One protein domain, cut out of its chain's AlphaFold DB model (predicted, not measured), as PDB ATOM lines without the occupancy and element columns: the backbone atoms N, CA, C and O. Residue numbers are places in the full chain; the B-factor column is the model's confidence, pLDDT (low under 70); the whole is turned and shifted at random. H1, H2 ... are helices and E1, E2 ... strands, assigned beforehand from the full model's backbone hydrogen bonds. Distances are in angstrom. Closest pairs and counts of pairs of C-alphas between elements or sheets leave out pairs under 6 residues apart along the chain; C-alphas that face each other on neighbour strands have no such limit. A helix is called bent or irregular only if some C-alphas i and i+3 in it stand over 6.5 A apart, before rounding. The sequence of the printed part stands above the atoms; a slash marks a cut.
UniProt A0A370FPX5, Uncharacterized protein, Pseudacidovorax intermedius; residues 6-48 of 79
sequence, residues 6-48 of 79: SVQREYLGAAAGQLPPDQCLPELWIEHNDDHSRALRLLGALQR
ATOM      1  N   SER A   6     -86.730 156.165  32.105       96.25
ATOM      2  CA  SER A   6     -86.267 155.782  30.772       96.25
ATOM      3  C   SER A   6     -86.447 156.942  29.795       96.25
ATOM      4  O   SER A   6     -87.364 157.752  29.941       96.25
ATOM      5  N   VAL A   7     -85.561 157.028  28.804       96.19
ATOM      6  CA  VAL A   7     -85.688 157.984  27.699       96.19
ATOM      7  C   VAL A   7     -86.321 157.254  26.528       96.19
ATOM      8  O   VAL A   7     -85.796 156.247  26.058       96.19
ATOM      9  N   GLN A   8     -87.455 157.756  26.059       96.69
ATOM     10  CA  GLN A   8     -88.113 157.255  24.861       96.69
ATOM     11  C   GLN A   8     -87.851 158.214  23.703       96.69
ATOM     12  O   GLN A   8     -87.708 159.421  23.898       96.69
ATOM     13  N   ARG A   9     -87.807 157.674  22.480       94.81
ATOM     14  CA  ARG A   9     -87.683 158.458  21.235       94.81
ATOM     15  C   ARG A   9     -86.415 159.319  21.148       94.81
ATOM     16  O   ARG A   9     -86.391 160.284  20.392       94.81
ATOM     17  N   GLU A  10     -85.351 158.939  21.856       95.12
ATOM     18  CA  GLU A  10     -84.077 159.675  21.915       95.12
ATOM     19  C   GLU A  10     -83.538 160.058  20.525       95.12
ATOM     20  O   GLU A  10     -83.082 161.178  20.315       95.12
ATOM     21  N   TYR A  11     -83.664 159.150  19.552       94.31
ATOM     22  CA  TYR A  11     -83.139 159.336  18.195       94.31
ATOM     23  C   TYR A  11     -84.186 159.774  17.164       94.31
ATOM     24  O   TYR A  11     -83.855 159.932  15.989       94.31
ATOM     25  N   LEU A  12     -85.445 159.996  17.565       94.81
ATOM     26  CA  LEU A  12     -86.511 160.346  16.618       94.81
ATOM     27  C   LEU A  12     -86.335 161.750  16.019       94.81
ATOM     28  O   LEU A  12     -86.879 162.035  14.955       94.81
ATOM     29  N   GLY A  13     -85.490 162.588  16.626       92.19
ATOM     30  CA  GLY A  13     -85.041 163.855  16.045       92.19
ATOM     31  C   GLY A  13     -84.516 163.718  14.610       92.19
ATOM     32  O   GLY A  13     -84.712 164.622  13.803       92.19
ATOM     33  N   ALA A  14     -83.931 162.569  14.247       92.31
ATOM     34  CA  ALA A  14     -83.446 162.306  12.891       92.31
ATOM     35  C   ALA A  14     -84.561 162.220  11.826       92.31
ATOM     36  O   ALA A  14     -84.277 162.341  10.638       92.31
ATOM     37  N   ALA A  15     -85.823 162.035  12.232       90.81
ATOM     38  CA  ALA A  15     -86.987 162.049  11.344       90.81
ATOM     39  C   ALA A  15     -87.587 163.459  11.148       90.81
ATOM     40  O   ALA A  15     -88.610 163.614  10.470       90.81
ATOM     41  N   ALA A  16     -86.982 164.499  11.737       86.31
ATOM     42  CA  ALA A  16     -87.409 165.880  11.537       86.31
ATOM     43  C   ALA A  16     -87.386 166.248  10.041       86.31
ATOM     44  O   ALA A  16     -86.402 166.021   9.340       86.31
ATOM     45  N   GLY A  17     -88.499 166.799   9.548       87.94
ATOM     46  CA  GLY A  17     -88.731 167.068   8.123       87.94
ATOM     47  C   GLY A  17     -89.651 166.052   7.438       87.94
ATOM     48  O   GLY A  17     -90.262 166.388   6.428       87.94
ATOM     49  N   GLN A  18     -89.815 164.851   8.007       93.94
ATOM     50  CA  GLN A  18     -90.838 163.873   7.599       93.94
ATOM     51  C   GLN A  18     -92.027 163.829   8.568       93.94
ATOM     52  O   GLN A  18     -93.140 163.495   8.168       93.94
ATOM     53  N   LEU A  19     -91.795 164.183   9.835       92.38
ATOM     54  CA  LEU A  19     -92.804 164.282  10.887       92.38
ATOM     55  C   LEU A  19     -92.890 165.717  11.436       92.38
ATOM     56  O   LEU A  19     -91.924 166.481  11.302       92.38
ATOM     57  N   PRO A  20     -94.017 166.088  12.079       92.12
ATOM     58  CA  PRO A  20     -94.116 167.335  12.829       92.12
ATOM     59  C   PRO A  20     -92.995 167.443  13.885       92.12
ATOM     60  O   PRO A  20     -92.766 166.475  14.612       92.12
ATOM     61  N   PRO A  21     -92.286 168.586  13.997       86.69
ATOM     62  CA  PRO A  21     -91.130 168.720  14.890       86.69
ATOM     63  C   PRO A  21     -91.415 168.433  16.371       86.69
ATOM     64  O   PRO A  21     -90.569 167.881  17.068       86.69
ATOM     65  N   ASP A  22     -92.612 168.771  16.850       89.81
ATOM     66  CA  ASP A  22     -93.081 168.505  18.214       89.81
ATOM     67  C   ASP A  22     -93.237 167.004  18.503       89.81
ATOM     68  O   ASP A  22     -93.090 166.567  19.641       89.81
ATOM     69  N   GLN A  23     -93.445 166.199  17.460       92.06
ATOM     70  CA  GLN A  23     -93.493 164.741  17.539       92.06
ATOM     71  C   GLN A  23     -92.109 164.099  17.374       92.06
ATOM     72  O   GLN A  23     -92.004 162.879  17.373       92.06
ATOM     73  N   CYS A  24     -91.030 164.862  17.231       94.75
ATOM     74  CA  CYS A  24     -89.675 164.304  17.161       94.75
ATOM     75  C   CYS A  24     -88.888 164.486  18.464       94.75
ATOM     76  O   CYS A  24     -87.719 164.107  18.527       94.75
ATOM     77  N   LEU A  25     -89.510 165.070  19.492       93.88
ATOM     78  CA  LEU A  25     -88.867 165.327  20.774       93.88
ATOM     79  C   LEU A  25     -88.668 164.029  21.580       93.88
ATOM     80  O   LEU A  25     -89.517 163.136  21.525       93.88
ATOM     81  N   PRO A  26     -87.571 163.928  22.353       95.38
ATOM     82  CA  PRO A  26     -87.397 162.852  23.315       95.38
ATOM     83  C   PRO A  26     -88.382 163.001  24.478       95.38
ATOM     84  O   PRO A  26     -88.758 164.109  24.869       95.38
ATOM     85  N   GLU A  27     -88.750 161.874  25.073       95.12
ATOM     86  CA  GLU A  27     -89.676 161.813  26.200       95.12
ATOM     87  C   GLU A  27     -88.999 161.169  27.414       95.12
ATOM     88  O   GLU A  27     -88.232 160.215  27.281       95.12
ATOM     89  N   LEU A  28     -89.307 161.667  28.613       94.88
ATOM     90  CA  LEU A  28     -88.876 161.065  29.876       94.88
ATOM     91  C   LEU A  28     -90.042 160.291  30.483       94.88
ATOM     92  O   LEU A  28     -91.075 160.877  30.805       94.88
ATOM     93  N   TRP A  29     -89.873 158.982  30.641       95.75
ATOM     94  CA  TRP A  29     -90.895 158.092  31.183       95.75
ATOM     95  C   TRP A  29     -90.462 157.596  32.556       95.75
ATOM     96  O   TRP A  29     -89.400 156.990  32.698       95.75
ATOM     97  N   ILE A  30     -91.284 157.860  33.568       96.06
ATOM     98  CA  ILE A  30     -91.084 157.365  34.933       96.06
ATOM     99  C   ILE A  30     -91.674 155.959  35.069       96.06
ATOM    100  O   ILE A  30     -92.738 155.676  34.522       96.06
ATOM    101  N   GLU A  31     -91.001 155.085  35.811       96.06
ATOM    102  CA  GLU A  31     -91.479 153.710  36.025       96.06
ATOM    103  C   GLU A  31     -92.616 153.636  37.058       96.06
ATOM    104  O   GLU A  31     -93.536 152.829  36.935       96.06
ATOM    105  N   HIS A  32     -92.581 154.517  38.062       95.56
ATOM    106  CA  HIS A  32     -93.550 154.546  39.155       95.56
ATOM    107  C   HIS A  32     -94.361 155.844  39.129       95.56
ATOM    108  O   HIS A  32     -93.805 156.939  39.197       95.56
ATOM    109  N   ASN A  33     -95.691 155.740  39.096       95.06
ATOM    110  CA  ASN A  33     -96.571 156.916  39.065       95.06
ATOM    111  C   ASN A  33     -96.435 157.807  40.312       95.06
ATOM    112  O   ASN A  33     -96.576 159.027  40.211       95.06
ATOM    113  N   ASP A  34     -96.107 157.228  41.468       96.06
ATOM    114  CA  ASP A  34     -95.920 157.969  42.724       96.06
ATOM    115  C   ASP A  34     -94.762 158.983  42.638       96.06
ATOM    116  O   ASP A  34     -94.768 160.023  43.305       96.06
ATOM    117  N   ASP A  35     -93.802 158.736  41.744       96.00
ATOM    118  CA  ASP A  35     -92.669 159.621  41.495       96.00
ATOM    119  C   ASP A  35     -93.016 160.824  40.602       96.00
ATOM    120  O   ASP A  35     -92.221 161.763  40.504       96.00
ATOM    121  N   HIS A  36     -94.205 160.867  39.989       95.00
ATOM    122  CA  HIS A  36     -94.570 161.882  38.994       95.00
ATOM    123  C   HIS A  36     -94.422 163.315  39.518       95.00
ATOM    124  O   HIS A  36     -93.782 164.165  38.894       95.00
ATOM    125  N   SER A  37     -94.946 163.584  40.718       95.62
ATOM    126  CA  SER A  37     -94.857 164.922  41.316       95.62
ATOM    127  C   SER A  37     -93.409 165.333  41.607       95.62
ATOM    128  O   SER A  37     -93.050 166.505  41.479       95.62
ATOM    129  N   ARG A  38     -92.561 164.375  41.998       95.25
ATOM    130  CA  ARG A  38     -91.142 164.594  42.284       95.25
ATOM    131  C   ARG A  38     -90.361 164.831  40.993       95.25
ATOM    132  O   ARG A  38     -89.560 165.762  40.955       95.25
ATOM    133  N   ALA A  39     -90.635 164.050  39.950       95.19
ATOM    134  CA  ALA A  39     -90.045 164.209  38.627       95.19
ATOM    135  C   ALA A  39     -90.329 165.601  38.047       95.19
ATOM    136  O   ALA A  39     -89.395 166.288  37.641       95.19
ATOM    137  N   LEU A  40     -91.578 166.076  38.112       95.00
ATOM    138  CA  LEU A  40     -91.936 167.417  37.636       95.00
ATOM    139  C   LEU A  40     -91.244 168.540  38.422       95.00
ATOM    140  O   LEU A  40     -90.825 169.531  37.825       95.00
ATOM    141  N   ARG A  41     -91.075 168.396  39.746       95.06
ATOM    142  CA  ARG A  41     -90.314 169.376  40.547       95.06
ATOM    143  C   ARG A  41     -88.849 169.442  40.120       95.06
ATOM    144  O   ARG A  41     -88.312 170.536  39.978       95.06
ATOM    145  N   LEU A  42     -88.217 168.288  39.905       93.38
ATOM    146  CA  LEU A  42     -86.826 168.217  39.453       93.38
ATOM    147  C   LEU A  42     -86.669 168.786  38.041       93.38
ATOM    148  O   LEU A  42     -85.794 169.618  37.820       93.38
ATOM    149  N   LEU A  43     -87.556 168.417  37.113       93.56
ATOM    150  CA  LEU A  43     -87.565 168.963  35.757       93.56
ATOM    151  C   LEU A  43     -87.735 170.487  35.769       93.56
ATOM    152  O   LEU A  43     -87.011 171.195  35.075       93.56
ATOM    153  N   GLY A  44     -88.637 171.005  36.606       94.56
ATOM    154  CA  GLY A  44     -88.843 172.444  36.766       94.56
ATOM    155  C   GLY A  44     -87.605 173.185  37.283       94.56
ATOM    156  O   GLY A  44     -87.340 174.296  36.826       94.56
ATOM    157  N   ALA A  45     -86.836 172.575  38.191       91.31
ATOM    158  CA  ALA A  45     -85.568 173.131  38.667       91.31
ATOM    159  C   ALA A  45     -84.489 173.126  37.569       91.31
ATOM    160  O   ALA A  45     -83.777 174.112  37.407       91.31
ATOM    161  N   LEU A  46     -84.410 172.056  36.770       89.81
ATOM    162  CA  LEU A  46     -83.466 171.950  35.650       89.81
ATOM    163  C   LEU A  46     -83.778 172.932  34.513       89.81
ATOM    164  O   LEU A  46     -82.863 173.468  33.899       89.81
ATOM    165  N   GLN A  47     -85.058 173.207  34.250       91.69
ATOM    166  CA  GLN A  47     -85.483 174.204  33.259       91.69
ATOM    167  C   GLN A  47     -85.200 175.649  33.697       91.69
ATOM    168  O   GLN A  47     -85.271 176.565  32.879       91.69
ATOM    169  N   ARG A  48     -84.922 175.874  34.986       91.31
ATOM    170  CA  ARG A  48     -84.689 177.199  35.575       91.31
ATOM    171  C   ARG A  48     -83.410 177.177  36.414       91.31
ATOM    172  O   ARG A  48     -83.483 177.355  37.633       91.31
TER     173      ARG A  48
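What this domain is: This is residues 6 to 48 of the 79 residues of an uncharacterized protein of Pseudacidovorax intermedius (UniProt A0A370FPX5). Picture a loose L: a narrow antiparallel ribbon of two short strands, E1 and E2, with the loop that joins them at one end and the long helix H3 turning off at a corner from the other. The loop, residues 9 to 26, holds two small helical turns, H1 and H2, which pack on each other, while residues 32 to 38, of which 33 to 38 belong to H3, stick out free at the corner. The printed part has 43 residues with three named helices and two named strands, in the order E1, H1, H2, E2, H3; the sheet's order is E1 - E2, and the class is mixed, helices and strands. The whole is loose, with a radius of gyration of the C-alphas of 12.9 A, and flat, spanning 35 by 24 by 13 A.

Where its parts are: Begin with the sheet and find C-alpha 6 at (-86.267, 155.782, 30.772), where E1, residues 6 to 8, begins. Its partner E2 is residues 27 to 30, and it runs 9.9 A from C-alpha 27 at (-89.676, 161.813, 26.200) to C-alpha 30. Between the strands in the chain look for H1, residues 12 to 15, and H2, residues 21 to 24. After E2 comes H3, residues 33 to 46, 20.2 A long, which ends at C-alpha 46 at (-83.466, 171.950, 35.650). H3 is irregular: C-alphas 34 and 37 are 7.2 A apart.

How they stand to each other: Look first at E1 and E2, antiparallel neighbours with 148 degrees between their directions. The C-alphas of Val 7 and Leu 28 face each other at 4.9 A. N 6 and O 29 are within hydrogen-bond range at 2.9 A, and so are N 27 and O 8 at 2.9 A. Beyond the sheet, H1 and H2 touch, and their closest C-alphas, those of Gly 13 and Cys 24, are 4.8 A apart. From the sheet toward H3, go to Ile 30 of E2 and His 36 of H3, whose C-alphas are the closest of the two elements, 7.0 A apart. H3 is apart from E1, H1 and H2. In H3, 8 of 10 pairs of O i and N i+4 are within hydrogen-bond range; H1 and H2 are too short for such a pair.

The domain as a whole: The two C-alphas farthest apart are those of Gly 17 and Asp 34, at 36.5 A. You can read from residue 6 to 48 without a cut, and the four links between named elements are tight. In the B-factor column the mean pLDDT of the printed part is 93.6, and no printed residue is under 70.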